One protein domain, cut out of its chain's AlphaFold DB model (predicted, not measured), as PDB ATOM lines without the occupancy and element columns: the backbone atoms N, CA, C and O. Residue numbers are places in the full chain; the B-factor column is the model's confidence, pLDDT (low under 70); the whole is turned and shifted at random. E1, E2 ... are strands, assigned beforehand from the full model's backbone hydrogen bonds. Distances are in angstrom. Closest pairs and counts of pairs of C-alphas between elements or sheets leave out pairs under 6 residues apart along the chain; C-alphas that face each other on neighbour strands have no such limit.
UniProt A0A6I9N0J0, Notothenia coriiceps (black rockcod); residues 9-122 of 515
ATOM      1  N   CYS A   9      51.264 -32.807  12.151       91.19
ATOM      2  CA  CYS A   9      50.491 -31.988  13.092       91.19
ATOM      3  C   CYS A   9      51.354 -31.360  14.204       91.19
ATOM      4  O   CYS A   9      50.938 -31.284  15.360       91.19
ATOM      5  N   GLY A  10      52.592 -30.983  13.862       86.00
ATOM      6  CA  GLY A  10      53.534 -30.339  14.775       86.00
ATOM      7  C   GLY A  10      53.987 -31.221  15.943       86.00
ATOM      8  O   GLY A  10      54.578 -30.696  16.873       86.00
ATOM      9  N   ASN A  11      53.714 -32.533  15.920       89.56
ATOM     10  CA  ASN A  11      53.819 -33.450  17.070       89.56
ATOM     11  C   ASN A  11      52.862 -33.132  18.237       89.56
ATOM     12  O   ASN A  11      52.987 -33.694  19.327       89.56
ATOM     13  N   HIS A  12      51.871 -32.271  18.002       91.88
ATOM     14  CA  HIS A  12      50.889 -31.827  18.993       91.88
ATOM     15  C   HIS A  12      49.457 -32.247  18.629       91.88
ATOM     16  O   HIS A  12      48.483 -31.685  19.135       91.88
ATOM     17  N   GLY A  13      49.306 -33.235  17.746       91.50
ATOM     18  CA  GLY A  13      48.009 -33.777  17.366       91.50
ATOM     19  C   GLY A  13      48.096 -35.063  16.554       91.50
ATOM     20  O   GLY A  13      49.142 -35.409  16.007       91.50
ATOM     21  N   ASP A  14      46.950 -35.725  16.422       93.00
ATOM     22  CA  ASP A  14      46.774 -36.918  15.603       93.00
ATOM     23  C   ASP A  14      46.420 -36.525  14.160       93.00
ATOM     24  O   ASP A  14      45.479 -35.762  13.910       93.00
ATOM     25  N   CYS A  15      47.151 -37.059  13.183       91.00
ATOM     26  CA  CYS A  15      46.911 -36.824  11.760       91.00
ATOM     27  C   CYS A  15      45.914 -37.841  11.187       91.00
ATOM     28  O   CYS A  15      46.111 -39.044  11.318       91.00
ATOM     29  N   TYR A  16      44.880 -37.370  10.479       92.56
ATOM     30  CA  TYR A  16      44.030 -38.236   9.655       92.56
ATOM     31  C   TYR A  16      44.688 -38.496   8.291       92.56
ATOM     32  O   TYR A  16      44.350 -37.851   7.289       92.56
ATOM     33  N   ASP A  17      45.655 -39.411   8.279       84.56
ATOM     34  CA  ASP A  17      46.433 -39.845   7.116       84.56
ATOM     35  C   ASP A  17      45.805 -41.037   6.357       84.56
ATOM     36  O   ASP A  17      44.645 -41.401   6.560       84.56
ATOM     37  N   GLY A  18      46.548 -41.598   5.393       83.50
ATOM     38  CA  GLY A  18      46.100 -42.673   4.499       83.50
ATOM     39  C   GLY A  18      45.511 -42.189   3.165       83.50
ATOM     40  O   GLY A  18      45.264 -41.003   2.963       83.50
ATOM     41  N   MET A  19      45.274 -43.122   2.229       80.62
ATOM     42  CA  MET A  19      44.798 -42.815   0.862       80.62
ATOM     43  C   MET A  19      43.390 -42.196   0.813       80.62
ATOM     44  O   MET A  19      43.053 -41.515  -0.150       80.62
ATOM     45  N   SER A  20      42.571 -42.436   1.840       83.75
ATOM     46  CA  SER A  20      41.242 -41.837   2.031       83.75
ATOM     47  C   SER A  20      41.214 -40.783   3.148       83.75
ATOM     48  O   SER A  20      40.144 -40.282   3.498       83.75
ATOM     49  N   GLY A  21      42.373 -40.455   3.728       81.69
ATOM     50  CA  GLY A  21      42.509 -39.472   4.795       81.69
ATOM     51  C   GLY A  21      42.315 -38.048   4.283       81.69
ATOM     52  O   GLY A  21      42.717 -37.699   3.176       81.69
ATOM     53  N   SER A  22      41.710 -37.190   5.105       87.69
ATOM     54  CA  SER A  22      41.486 -35.779   4.749       87.69
ATOM     55  C   SER A  22      42.725 -34.896   4.937       87.69
ATOM     56  O   SER A  22      42.699 -33.719   4.580       87.69
ATOM     57  N   GLY A  23      43.787 -35.423   5.557       86.12
ATOM     58  CA  GLY A  23      44.985 -34.659   5.899       86.12
ATOM     59  C   GLY A  23      44.781 -33.631   7.019       86.12
ATOM     60  O   GLY A  23      45.670 -32.807   7.239       86.12
ATOM     61  N   ARG A  24      43.636 -33.661   7.718       90.25
ATOM     62  CA  ARG A  24      43.329 -32.790   8.864       90.25
ATOM     63  C   ARG A  24      43.990 -33.301  10.145       90.25
ATOM     64  O   ARG A  24      44.112 -34.507  10.340       90.25
ATOM     65  N   CYS A  25      44.336 -32.371  11.029       91.62
ATOM     66  CA  CYS A  25      44.879 -32.652  12.352       91.62
ATOM     67  C   CYS A  25      43.794 -32.599  13.431       91.62
ATOM     68  O   CYS A  25      42.928 -31.720  13.406       91.62
ATOM     69  N   LYS A  26      43.862 -33.520  14.393       94.25
ATOM     70  CA  LYS A  26      43.117 -33.482  15.651       94.25
ATOM     71  C   LYS A  26      44.089 -33.135  16.777       94.25
ATOM     72  O   LYS A  26      44.892 -33.970  17.172       94.25
ATOM     73  N   CYS A  27      44.018 -31.912  17.283       94.12
ATOM     74  CA  CYS A  27      44.994 -31.414  18.250       94.12
ATOM     75  C   CYS A  27      44.819 -32.004  19.650       94.12
ATOM     76  O   CYS A  27      43.700 -32.305  20.076       94.12
ATOM     77  N   HIS A  28      45.946 -32.166  20.343       93.19
ATOM     78  CA  HIS A  28      46.000 -32.525  21.755       93.19
ATOM     79  C   HIS A  28      45.457 -31.385  22.631       93.19
ATOM     80  O   HIS A  28      45.306 -30.247  22.184       93.19
ATOM     81  N   GLU A  29      45.134 -31.698  23.887       90.94
ATOM     82  CA  GLU A  29      44.579 -30.725  24.832       90.94
ATOM     83  C   GLU A  29      45.509 -29.514  25.002       90.94
ATOM     84  O   GLU A  29      46.727 -29.657  25.072       90.94
ATOM     85  N   GLY A  30      44.929 -28.313  25.013       88.44
ATOM     86  CA  GLY A  30      45.682 -27.059  25.061       88.44
ATOM     87  C   GLY A  30      46.196 -26.564  23.704       88.44
ATOM     88  O   GLY A  30      46.535 -25.387  23.613       88.44
ATOM     89  N   PHE A  31      46.182 -27.377  22.640       93.19
ATOM     90  CA  PHE A  31      46.595 -26.979  21.288       93.19
ATOM     91  C   PHE A  31      45.398 -26.768  20.352       93.19
ATOM     92  O   PHE A  31      44.414 -27.507  20.372       93.19
ATOM     93  N   ILE A  32      45.493 -25.759  19.490       91.75
ATOM     94  CA  ILE A  32      44.515 -25.411  18.454       91.75
ATOM     95  C   ILE A  32      45.242 -25.026  17.154       91.75
ATOM     96  O   ILE A  32      46.464 -24.910  17.114       91.75
ATOM     97  N   GLY A  33      44.489 -24.813  16.076       89.00
ATOM     98  CA  GLY A  33      45.037 -24.471  14.758       89.00
ATOM     99  C   GLY A  33      44.858 -25.596  13.741       89.00
ATOM    100  O   GLY A  33      44.287 -26.646  14.042       89.00
ATOM    101  N   LYS A  34      45.284 -25.363  12.496       85.75
ATOM    102  CA  LYS A  34      45.140 -26.366  11.421       85.75
ATOM    103  C   LYS A  34      46.237 -27.430  11.484       85.75
ATOM    104  O   LYS A  34      46.012 -28.550  11.028       85.75
ATOM    105  N   ALA A  35      47.388 -27.065  12.032       89.19
ATOM    106  CA  ALA A  35      48.570 -27.886  12.231       89.19
ATOM    107  C   ALA A  35      48.868 -28.149  13.720       89.19
ATOM    108  O   ALA A  35      49.904 -28.733  14.009       89.19
ATOM    109  N   CYS A  36      47.974 -27.751  14.637       92.25
ATOM    110  CA  CYS A  36      48.176 -27.800  16.094       92.25
ATOM    111  C   CYS A  36      49.342 -26.926  16.573       92.25
ATOM    112  O   CYS A  36      50.091 -27.281  17.475       92.25
ATOM    113  N   GLU A  37      49.486 -25.774  15.929       88.31
ATOM    114  CA  GLU A  37      50.600 -24.841  16.053       88.31
ATOM    115  C   GLU A  37      50.350 -23.694  17.048       88.31
ATOM    116  O   GLU A  37      51.262 -22.926  17.350       88.31
ATOM    117  N   LEU A  38      49.123 -23.557  17.558       89.94
ATOM    118  CA  LEU A  38      48.717 -22.481  18.465       89.94
ATOM    119  C   LEU A  38      48.262 -23.045  19.813       89.94
ATOM    120  O   LEU A  38      47.707 -24.139  19.877       89.94
ATOM    121  N   CYS A  39      48.403 -22.264  20.884       91.25
ATOM    122  CA  CYS A  39      47.808 -22.606  22.175       91.25
ATOM    123  C   CYS A  39      46.360 -22.115  22.281       91.25
ATOM    124  O   CYS A  39      46.020 -21.025  21.816       91.25
ATOM    125  N   ALA A  40      45.515 -22.903  22.940       89.56
ATOM    126  CA  ALA A  40      44.188 -22.489  23.363       89.56
ATOM    127  C   ALA A  40      44.275 -21.303  24.337       89.56
ATOM    128  O   ALA A  40      45.264 -21.127  25.053       89.56
ATOM    129  N   VAL A  41      43.214 -20.494  24.397       84.75
ATOM    130  CA  VAL A  41      43.135 -19.365  25.335       84.75
ATOM    131  C   VAL A  41      43.385 -19.861  26.764       84.75
ATOM    132  O   VAL A  41      42.826 -20.873  27.185       84.75
ATOM    133  N   GLY A  42      44.249 -19.157  27.497       85.56
ATOM    134  CA  GLY A  42      44.643 -19.537  28.855       85.56
ATOM    135  C   GLY A  42      45.740 -20.601  28.931       85.56
ATOM    136  O   GLY A  42      45.922 -21.164  30.003       85.56
ATOM    137  N   HIS A  43      46.458 -20.879  27.837       91.00
ATOM    138  CA  HIS A  43      47.624 -21.768  27.815       91.00
ATOM    139  C   HIS A  43      48.855 -21.058  27.227       91.00
ATOM    140  O   HIS A  43      48.711 -20.137  26.414       91.00
ATOM    141  N   TYR A  44      50.061 -21.463  27.632       91.44
ATOM    142  CA  TYR A  44      51.314 -20.802  27.258       91.44
ATOM    143  C   TYR A  44      52.494 -21.763  27.041       91.44
ATOM    144  O   TYR A  44      52.494 -22.905  27.507       91.44
ATOM    145  N   GLY A  45      53.528 -21.266  26.363       89.62
ATOM    146  CA  GLY A  45      54.790 -21.962  26.134       89.62
ATOM    147  C   GLY A  45      54.709 -23.070  25.075       89.62
ATOM    148  O   GLY A  45      53.630 -23.378  24.566       89.62
ATOM    149  N   PRO A  46      55.842 -23.728  24.760       87.69
ATOM    150  CA  PRO A  46      55.942 -24.693  23.657       87.69
ATOM    151  C   PRO A  46      55.098 -25.958  23.861       87.69
ATOM    152  O   PRO A  46      54.796 -26.663  22.907       87.69
ATOM    153  N   ASN A  47      54.707 -26.244  25.107       89.50
ATOM    154  CA  ASN A  47      53.847 -27.372  25.458       89.50
ATOM    155  C   ASN A  47      52.389 -26.957  25.718       89.50
ATOM    156  O   ASN A  47      51.626 -27.778  26.215       89.50
ATOM    157  N   CYS A  48      52.025 -25.693  25.465       91.19
ATOM    158  CA  CYS A  48      50.716 -25.115  25.778       91.19
ATOM    159  C   CYS A  48      50.217 -25.511  27.175       91.19
ATOM    160  O   CYS A  48      49.165 -26.118  27.335       91.19
ATOM    161  N   THR A  49      50.998 -25.172  28.200       91.62
ATOM    162  CA  THR A  49      50.672 -25.435  29.608       91.62
ATOM    163  C   THR A  49      49.570 -24.490  30.084       91.62
ATOM    164  O   THR A  49      49.591 -23.310  29.745       91.62
ATOM    165  N   ALA A  50      48.608 -24.988  30.865       90.31
ATOM    166  CA  ALA A  50      47.515 -24.172  31.394       90.31
ATOM    167  C   ALA A  50      48.027 -23.079  32.347       90.31
ATOM    168  O   ALA A  50      48.891 -23.316  33.189       90.31
ATOM    169  N   CYS A  51      47.471 -21.878  32.222       88.31
ATOM    170  CA  CYS A  51      47.793 -20.743  33.074       88.31
ATOM    171  C   CYS A  51      47.156 -20.872  34.464       88.31
ATOM    172  O   CYS A  51      45.982 -21.219  34.589       88.31
ATOM    173  N   SER A  52      47.904 -20.476  35.493       88.25
ATOM    174  CA  SER A  52      47.491 -20.572  36.905       88.25
ATOM    175  C   SER A  52      47.122 -19.225  37.543       88.25
ATOM    176  O   SER A  52      47.096 -19.110  38.764       88.25
ATOM    177  N   CYS A  53      46.851 -18.186  36.748       86.88
ATOM    178  CA  CYS A  53      46.469 -16.874  37.278       86.88
ATOM    179  C   CYS A  53      45.076 -16.917  37.932       86.88
ATOM    180  O   CYS A  53      44.144 -17.516  37.394       86.88
ATOM    181  N   GLY A  54      44.909 -16.233  39.063       81.31
ATOM    182  CA  GLY A  54      43.615 -16.014  39.703       81.31
ATOM    183  C   GLY A  54      42.661 -15.195  38.827       81.31
ATOM    184  O   GLY A  54      43.067 -14.549  37.863       81.31
ATOM    185  N   LEU A  55      41.371 -15.160  39.189       81.69
ATOM    186  CA  LEU A  55      40.298 -14.505  38.407       81.69
ATOM    187  C   LEU A  55      40.530 -13.003  38.124       81.69
ATOM    188  O   LEU A  55      39.855 -12.406  37.278       81.69
ATOM    189  N   GLN A  56      41.456 -12.380  38.852       84.69
ATOM    190  CA  GLN A  56      41.822 -10.973  38.718       84.69
ATOM    191  C   GLN A  56      43.146 -10.755  37.978       84.69
ATOM    192  O   GLN A  56      43.627  -9.631  37.939       84.69
ATOM    193  N   GLY A  57      43.714 -11.789  37.358       82.62
ATOM    194  CA  GLY A  57      44.902 -11.701  36.514       82.62
ATOM    195  C   GLY A  57      44.654 -12.222  35.103       82.62
ATOM    196  O   GLY A  57      43.781 -13.056  34.870       82.62
ATOM    197  N   ARG A  58      45.443 -11.730  34.150       86.25
ATOM    198  CA  ARG A  58      45.542 -12.258  32.789       86.25
ATOM    199  C   ARG A  58      46.929 -12.855  32.601       86.25
ATOM    200  O   ARG A  58      47.918 -12.218  32.923       86.25
ATOM    201  N   CYS A  59      46.994 -14.055  32.057       87.06
ATOM    202  CA  CYS A  59      48.247 -14.728  31.745       87.06
ATOM    203  C   CYS A  59      48.837 -14.246  30.410       87.06
ATOM    204  O   CYS A  59      48.086 -13.926  29.481       87.06
ATOM    205  N   ASP A  60      50.161 -14.256  30.293       85.12
ATOM    206  CA  ASP A  60      50.885 -14.167  29.026       85.12
ATOM    207  C   ASP A  60      50.766 -15.490  28.242       85.12
ATOM    208  O   ASP A  60      51.536 -16.434  28.434       85.12
ATOM    209  N   THR A  61      49.718 -15.581  27.419       85.81
ATOM    210  CA  THR A  61      49.298 -16.789  26.687       85.81
ATOM    211  C   THR A  61      49.931 -16.911  25.297       85.81
ATOM    212  O   THR A  61      50.263 -15.907  24.677       85.81
ATOM    213  N   GLY A  62      49.953 -18.124  24.738       86.25
ATOM    214  CA  GLY A  62      50.432 -18.415  23.378       86.25
ATOM    215  C   GLY A  62      51.713 -19.251  23.359       86.25
ATOM    216  O   GLY A  62      52.339 -19.461  24.393       86.25
ATOM    217  N   ILE A  63      52.124 -19.726  22.176       84.69
ATOM    218  CA  ILE A  63      53.242 -20.683  22.032       84.69
ATOM    219  C   ILE A  63      54.598 -20.107  22.484       84.69
ATOM    220  O   ILE A  63      55.457 -20.839  22.969       84.69
ATOM    221  N   GLN A  64      54.771 -18.784  22.374       84.06
ATOM    222  CA  GLN A  64      55.929 -18.043  22.896       84.06
ATOM    223  C   GLN A  64      55.654 -17.359  24.245       84.06
ATOM    224  O   GLN A  64      56.546 -16.721  24.794       84.06
ATOM    225  N   GLY A  65      54.430 -17.474  24.767       84.81
ATOM    226  CA  GLY A  65      54.041 -16.861  26.031       84.81
ATOM    227  C   GLY A  65      54.827 -17.455  27.196       84.81
ATOM    228  O   GLY A  65      55.115 -18.653  27.226       84.81
ATOM    229  N   SER A  66      55.165 -16.608  28.161       84.38
ATOM    230  CA  SER A  66      55.926 -16.965  29.362       84.38
ATOM    231  C   SER A  66      55.062 -17.537  30.489       84.38
ATOM    232  O   SER A  66      55.593 -18.122  31.434       84.38
ATOM    233  N   GLY A  67      53.740 -17.358  30.409       85.75
ATOM    234  CA  GLY A  67      52.800 -17.758  31.455       85.75
ATOM    235  C   GLY A  67      52.720 -16.809  32.645       85.75
ATOM    236  O   GLY A  67      51.984 -17.082  33.592       85.75
ATOM    237  N   GLN A  68      53.462 -15.699  32.614       86.19
ATOM    238  CA  GLN A  68      53.446 -14.704  33.681       86.19
ATOM    239  C   GLN A  68      52.075 -14.030  33.799       86.19
ATOM    240  O   GLN A  68      51.416 -13.735  32.799       86.19
ATOM    241  N   CYS A  69      51.640 -13.780  35.035       86.31
ATOM    242  CA  CYS A  69      50.350 -13.163  35.321       86.31
ATOM    243  C   CYS A  69      50.468 -11.639  35.417       86.31
ATOM    244  O   CYS A  69      51.204 -11.103  36.241       86.31
ATOM    245  N   VAL A  70      49.676 -10.940  34.612       84.06
ATOM    246  CA  VAL A  70      49.456  -9.495  34.693       84.06
ATOM    247  C   VAL A  70      48.182  -9.247  35.492       84.06
ATOM    248  O   VAL A  70      47.084  -9.630  35.078       84.06
ATOM    249  N   CYS A  71      48.320  -8.635  36.664       82.19
ATOM    250  CA  CYS A  71      47.213  -8.438  37.593       82.19
ATOM    251  C   CYS A  71      46.382  -7.200  37.252       82.19
ATOM    252  O   CYS A  71      46.906  -6.174  36.823       82.19
ATOM    253  N   LYS A  72      45.067  -7.280  37.470       76.62
ATOM    254  CA  LYS A  72      44.182  -6.116  37.386       76.62
ATOM    255  C   LYS A  72      44.570  -5.078  38.448       76.62
ATOM    256  O   LYS A  72      45.077  -5.448  39.511       76.62
ATOM    257  N   PRO A  73      44.275  -3.787  38.208       71.62
ATOM    258  CA  PRO A  73      44.563  -2.728  39.167       71.62
ATOM    259  C   PRO A  73      44.011  -3.047  40.567       71.62
ATOM    260  O   PRO A  73      42.843  -3.408  40.707       71.62
ATOM    261  N   GLY A  74      44.860  -2.922  41.591       72.50
ATOM    262  CA  GLY A  74      44.530  -3.273  42.977       72.50
ATOM    263  C   GLY A  74      44.864  -4.713  43.386       72.50
ATOM    264  O   GLY A  74      44.597  -5.067  44.527       72.50
ATOM    265  N   TRP A  75      45.475  -5.523  42.513       79.81
ATOM    266  CA  TRP A  75      45.884  -6.905  42.807       79.81
ATOM    267  C   TRP A  75      47.378  -7.131  42.525       79.81
ATOM    268  O   TRP A  75      47.928  -6.555  41.587       79.81
ATOM    269  N   LYS A  76      48.046  -7.970  43.330       79.06
ATOM    270  CA  LYS A  76      49.448  -8.411  43.142       79.06
ATOM    271  C   LYS A  76      49.636  -9.886  43.518       79.06
ATOM    272  O   LYS A  76      48.710 -10.525  44.005       79.06
ATOM    273  N   GLY A  77      50.855 -10.393  43.344       78.12
ATOM    274  CA  GLY A  77      51.224 -11.795  43.576       78.12
ATOM    275  C   GLY A  77      51.543 -12.501  42.259       78.12
ATOM    276  O   GLY A  77      51.119 -12.038  41.202       78.12
ATOM    277  N   GLU A  78      52.292 -13.603  42.320       80.19
ATOM    278  CA  GLU A  78      52.685 -14.406  41.142       80.19
ATOM    279  C   GLU A  78      51.460 -14.932  40.371       80.19
ATOM    280  O   GLU A  78      51.518 -15.136  39.159       80.19
ATOM    281  N   HIS A  79      50.327 -15.100  41.057       86.38
ATOM    282  CA  HIS A  79      49.058 -15.539  40.491       86.38
ATOM    283  C   HIS A  79      47.927 -14.523  40.720       86.38
ATOM    284  O   HIS A  79      46.756 -14.865  40.571       86.38
ATOM    285  N   CYS A  80      48.243 -13.261  41.029       84.12
ATOM    286  CA  CYS A  80      47.262 -12.198  41.288       84.12
ATOM    287  C   CYS A  80      46.267 -12.501  42.423       84.12
ATOM    288  O   CYS A  80      45.083 -12.170  42.339       84.12
ATOM    289  N   GLU A  81      46.749 -13.148  43.479       84.25
ATOM    290  CA  GLU A  81      45.971 -13.629  44.619       84.25
ATOM    291  C   GLU A  81      45.870 -12.632  45.788       84.25
ATOM    292  O   GLU A  81      45.069 -12.832  46.700       84.25
ATOM    293  N   ILE A  82      46.659 -11.554  45.774       80.75
ATOM    294  CA  ILE A  82      46.758 -10.588  46.874       80.75
ATOM    295  C   ILE A  82      46.008  -9.299  46.510       80.75
ATOM    296  O   ILE A  82      46.447  -8.562  45.628       80.75
ATOM    297  N   ASP A  83      44.926  -8.998  47.230       78.50
ATOM    298  CA  ASP A  83      44.181  -7.731  47.139       78.50
ATOM    299  C   ASP A  83      44.918  -6.607  47.895       78.50
ATOM    300  O   ASP A  83      45.321  -6.765  49.050       78.50
ATOM    301  N   ILE A  84      45.127  -5.473  47.230       71.88
ATOM    302  CA  ILE A  84      45.854  -4.293  47.726       71.88
ATOM    303  C   ILE A  84      44.870  -3.197  48.185       71.88
ATOM    304  O   ILE A  84      45.282  -2.201  48.781       71.88
ATOM    305  N   GLY A  85      43.564  -3.347  47.933       69.12
ATOM    306  CA  GLY A  85      42.504  -2.452  48.414       69.12
ATOM    307  C   GLY A  85      42.480  -1.042  47.804       69.12
ATOM    308  O   GLY A  85      41.558  -0.277  48.084       69.12
ATOM    309  N   SER A  86      43.460  -0.672  46.970       68.75
ATOM    310  CA  SER A  86      43.511   0.600  46.237       68.75
ATOM    311  C   SER A  86      44.293   0.458  44.926       68.75
ATOM    312  O   SER A  86      45.210  -0.356  44.819       68.75
ATOM    313  N   ILE A  87      43.906   1.231  43.910       67.88
ATOM    314  CA  ILE A  87      44.586   1.274  42.608       67.88
ATOM    315  C   ILE A  87      45.773   2.250  42.715       67.88
ATOM    316  O   ILE A  87      45.548   3.381  43.148       67.88
ATOM    317  N   PRO A  88      47.008   1.862  42.334       69.88
ATOM    318  CA  PRO A  88      48.151   2.780  42.297       69.88
ATOM    319  C   PRO A  88      47.857   4.033  41.457       69.88
ATOM    320  O   PRO A  88      47.270   3.916  40.381       69.88
ATOM    321  N   GLU A  89      48.275   5.223  41.915       71.50
ATOM    322  CA  GLU A  89      47.985   6.498  41.222       71.50
ATOM    323  C   GLU A  89      48.467   6.504  39.762       71.50
ATOM    324  O   GLU A  89      47.755   6.969  38.873       71.50
ATOM    325  N   GLU A  90      49.627   5.900  39.505       72.44
ATOM    326  CA  GLU A  90      50.233   5.714  38.178       72.44
ATOM    327  C   GLU A  90      49.383   4.886  37.196       72.44
ATOM    328  O   GLU A  90      49.611   4.937  35.989       72.44
ATOM    329  N   CYS A  91      48.370   4.167  37.688       71.31
ATOM    330  CA  CYS A  91      47.485   3.323  36.887       71.31
ATOM    331  C   CYS A  91      46.047   3.844  36.773       71.31
ATOM    332  O   CYS A  91      45.217   3.210  36.120       71.31
ATOM    333  N   LEU A  92      45.735   5.002  37.367       74.69
ATOM    334  CA  LEU A  92      44.394   5.596  37.306       74.69
ATOM    335  C   LEU A  92      43.997   6.064  35.894       74.69
ATOM    336  O   LEU A  92      42.811   6.265  35.640       74.69
ATOM    337  N   GLN A  93      44.964   6.243  34.984       77.62
ATOM    338  CA  GLN A  93      44.755   6.832  33.652       77.62
ATOM    339  C   GLN A  93      45.100   5.903  32.474       77.62
ATOM    340  O   GLN A  93      45.231   6.379  31.347       77.62
ATOM    341  N   CYS A  94      45.243   4.590  32.683       82.81
ATOM    342  CA  CYS A  94      45.540   3.689  31.566       82.81
ATOM    343  C   CYS A  94      44.339   3.551  30.610       82.81
ATOM    344  O   CYS A  94      43.223   3.282  31.070       82.81
ATOM    345  N   PRO A  95      44.536   3.696  29.285       84.81
ATOM    346  CA  PRO A  95      43.478   3.469  28.306       84.81
ATOM    347  C   PRO A  95      43.087   1.983  28.255       84.81
ATOM    348  O   PRO A  95      43.846   1.104  28.664       84.81
ATOM    349  N   ALA A  96      41.913   1.672  27.697       83.69
ATOM    350  CA  ALA A  96      41.406   0.297  27.612       83.69
ATOM    351  C   ALA A  96      42.338  -0.661  26.837       83.69
ATOM    352  O   ALA A  96      42.257  -1.878  27.011       83.69
ATOM    353  N   GLN A  97      43.212  -0.119  25.988       86.56
ATOM    354  CA  GLN A  97      44.197  -0.818  25.166       86.56
ATOM    355  C   GLN A  97      45.538  -1.045  25.891       86.56
ATOM    356  O   GLN A  97      46.450  -1.596  25.287       86.56
ATOM    357  N   ALA A  98      45.667  -0.661  27.165       85.50
ATOM    358  CA  ALA A  98      46.861  -0.871  27.980       85.50
ATOM    359  C   ALA A  98      46.551  -1.705  29.234       85.50
ATOM    360  O   ALA A  98      45.440  -1.666  29.765       85.50
ATOM    361  N   ASP A  99      47.534  -2.473  29.696       83.12
ATOM    362  CA  ASP A  99      47.537  -3.125  31.001       83.12
ATOM    363  C   ASP A  99      48.381  -2.302  31.988       83.12
ATOM    364  O   ASP A  99      49.394  -1.707  31.622       83.12
ATOM    365  N   CYS A 100      47.951  -2.247  33.249       78.56
ATOM    366  CA  CYS A 100      48.712  -1.607  34.325       78.56
ATOM    367  C   CYS A 100      49.748  -2.597  34.860       78.56
ATOM    368  O   CYS A 100      49.381  -3.648  35.389       78.56
ATOM    369  N   VAL A 101      51.029  -2.245  34.756       78.69
ATOM    370  CA  VAL A 101      52.137  -3.030  35.304       78.69
ATOM    371  C   VAL A 101      52.709  -2.286  36.520       78.69
ATOM    372  O   VAL A 101      53.235  -1.180  36.360       78.69
ATOM    373  N   PRO A 102      52.613  -2.848  37.745       67.62
ATOM    374  CA  PRO A 102      53.074  -2.177  38.964       67.62
ATOM    375  C   PRO A 102      54.546  -1.735  38.887       67.62
ATOM    376  O   PRO A 102      55.417  -2.557  38.601       67.62
ATOM    377  N   GLY A 103      54.835  -0.455  39.159       70.50
ATOM    378  CA  GLY A 103      56.190   0.117  39.129       70.50
ATOM    379  C   GLY A 103      56.706   0.524  37.740       70.50
ATOM    380  O   GLY A 103      57.773   1.131  37.651       70.50
ATOM    381  N   VAL A 104      55.965   0.215  36.669       77.75
ATOM    382  CA  VAL A 104      56.266   0.617  35.278       77.75
ATOM    383  C   VAL A 104      55.201   1.583  34.739       77.75
ATOM    384  O   VAL A 104      55.526   2.483  33.968       77.75
ATOM    385  N   GLY A 105      53.944   1.438  35.169       81.06
ATOM    386  CA  GLY A 105      52.807   2.225  34.690       81.06
ATOM    387  C   GLY A 105      52.020   1.498  33.597       81.06
ATOM    388  O   GLY A 105      51.938   0.269  33.584       81.06
ATOM    389  N   CYS A 106      51.390   2.245  32.692       86.06
ATOM    390  CA  CYS A 106      50.596   1.665  31.609       86.06
ATOM    391  C   CYS A 106      51.499   1.080  30.514       86.06
ATOM    392  O   CYS A 106      52.391   1.767  30.022       86.06
ATOM    393  N   GLN A 107      51.235  -0.149  30.079       87.69
ATOM    394  CA  GLN A 107      51.900  -0.781  28.940       87.69
ATOM    395  C   GLN A 107      50.854  -1.239  27.925       87.69
ATOM    396  O   GLN A 107      49.856  -1.849  28.300       87.69
ATOM    397  N   CYS A 108      51.057  -0.940  26.642       86.69
ATOM    398  CA  CYS A 108      50.109  -1.339  25.605       86.69
ATOM    399  C   CYS A 108      49.930  -2.864  25.575       86.69
ATOM    400  O   CYS A 108      50.883  -3.627  25.738       86.69
ATOM    401  N   LYS A 109      48.684  -3.301  25.392       82.25
ATOM    402  CA  LYS A 109      48.329  -4.712  25.226       82.25
ATOM    403  C   LYS A 109      48.929  -5.257  23.923       82.25
ATOM    404  O   LYS A 109      49.122  -4.480  22.989       82.25
ATOM    405  N   PRO A 110      49.151  -6.581  23.812       81.19
ATOM    406  CA  PRO A 110      49.603  -7.201  22.566       81.19
ATOM    407  C   PRO A 110      48.739  -6.791  21.363       81.19
ATOM    408  O   PRO A 110      47.508  -6.811  21.453       81.19
ATOM    409  N   GLY A 111      49.385  -6.421  20.251       76.88
ATOM    410  CA  GLY A 111      48.734  -5.884  19.050       76.88
ATOM    411  C   GLY A 111      48.491  -4.369  19.073       76.88
ATOM    412  O   GLY A 111      47.872  -3.848  18.145       76.88
ATOM    413  N   PHE A 112      48.965  -3.661  20.105       84.81
ATOM    414  CA  PHE A 112      48.973  -2.201  20.184       84.81
ATOM    415  C   PHE A 112      50.378  -1.683  20.511       84.81
ATOM    416  O   PHE A 112      51.047  -2.196  21.404       84.81
ATOM    417  N   GLN A 113      50.783  -0.607  19.845       85.31
ATOM    418  CA  GLN A 113      52.051   0.086  20.044       85.31
ATOM    419  C   GLN A 113      51.829   1.514  20.542       85.31
ATOM    420  O   GLN A 113      50.810   2.148  20.267       85.31
ATOM    421  N   GLY A 114      52.816   2.046  21.255       87.12
ATOM    422  CA  GLY A 114      52.795   3.419  21.738       87.12
ATOM    423  C   GLY A 114      53.520   3.566  23.067       87.12
ATOM    424  O   GLY A 114      54.354   2.740  23.433       87.12
ATOM    425  N   ASN A 115      53.211   4.632  23.799       85.62
ATOM    426  CA  ASN A 115      53.887   4.968  25.056       85.62
ATOM    427  C   ASN A 115      53.138   4.465  26.306       85.62
ATOM    428  O   ASN A 115      53.417   4.927  27.410       85.62
ATOM    429  N   GLY A 116      52.138   3.594  26.134       82.25
ATOM    430  CA  GLY A 116      51.349   3.024  27.227       82.25
ATOM    431  C   GLY A 116      50.139   3.853  27.662       82.25
ATOM    432  O   GLY A 116      49.114   3.284  28.028       82.25
ATOM    433  N   THR A 117      50.206   5.185  27.577       83.81
ATOM    434  CA  THR A 117      49.043   6.075  27.804       83.81
ATOM    435  C   THR A 117      48.286   6.385  26.512       83.81
ATOM    436  O   THR A 117      47.092   6.670  26.539       83.81
ATOM    437  N   PHE A 118      48.968   6.258  25.376       87.69
ATOM    438  CA  PHE A 118      48.410   6.274  24.034       87.69
ATOM    439  C   PHE A 118      48.874   5.003  23.317       87.69
ATOM    440  O   PHE A 118      50.077   4.778  23.177       87.69
ATOM    441  N   CYS A 119      47.919   4.156  22.937       89.25
ATOM    442  CA  CYS A 119      48.165   2.845  22.344       89.25
ATOM    443  C   CYS A 119      47.333   2.715  21.068       89.25
ATOM    444  O   CYS A 119      46.110   2.576  21.141       89.25
ATOM    445  N   ASP A 120      48.005   2.750  19.922       86.50
ATOM    446  CA  ASP A 120      47.407   2.545  18.603       86.50
ATOM    447  C   ASP A 120      47.613   1.100  18.150       86.50
ATOM    448  O   ASP A 120      48.601   0.484  18.550       86.50
ATOM    449  N   PRO A 121      46.725   0.531  17.318       84.44
ATOM    450  CA  PRO A 121      46.950  -0.786  16.737       84.44
ATOM    451  C   PRO A 121      48.319  -0.863  16.050       84.44
ATOM    452  O   PRO A 121      48.700   0.046  15.310       84.44
ATOM    453  N   GLU A 122      49.051  -1.950  16.286       82.88
ATOM    454  CA  GLU A 122      50.278  -2.219  15.542       82.88
ATOM    455  C   GLU A 122      49.961  -2.338  14.045       82.88
ATOM    456  O   GLU A 122      48.955  -2.958  13.672       82.88
TER     457      GLU A 122
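What this domain is: This is residues 9 to 122 of the 515 residues of a protein of Notothenia coriiceps (black rockcod) (UniProt A0A6I9N0J0). With little regular structure, this is a loose rod: hairpin E1-E2 lies towards one end, a long looped stretch follows, and hairpins E3-E4, E5-E6 and E7-E8 make a bent row across the other half. The 114 printed residues hold eight named strands, E1 to E8 in chain order, in four antiparallel two-stranded sheets; the class is all strand, with only 26 residues in named elements. The radius of gyration of the C-alphas is 18.3 A; the spans are 64 by 31 by 16 A.

Where its parts are: E1 (residues 13 to 15) begins at C-alpha 13 (48.009, -33.777, 17.366). E2 is 25 to 27, E3 57 to 59, E4 69 to 71, E5 98 to 101 (9.3 A), E6 105 to 108 (10.1 A), E7 112 to 114; E8, 119 to 121, ends at C-alpha 121 (46.950, -0.786, 16.737).

How they stand to each other: Across the hairpins, N 14 and O 26, N 58 and O 70, N 99 and O 107, and N 113 and O 120 are each 2.8 A apart, within hydrogen-bond range. E2 and E3 are apart. The closest C-alphas of E4 and E5, Val 70 and Val 101, are 7.0 A apart; those of E6 and E8, Cys 108 and Cys 119, 5.6 A.

The domain as a whole: The farthest C-alphas, Met 19 and Glu 89, are 63.8 A apart. The printed part has no cut; links E2 to E3 and E4 to E5 are long. Residues 85 to 88 and 102 have pLDDT under 70.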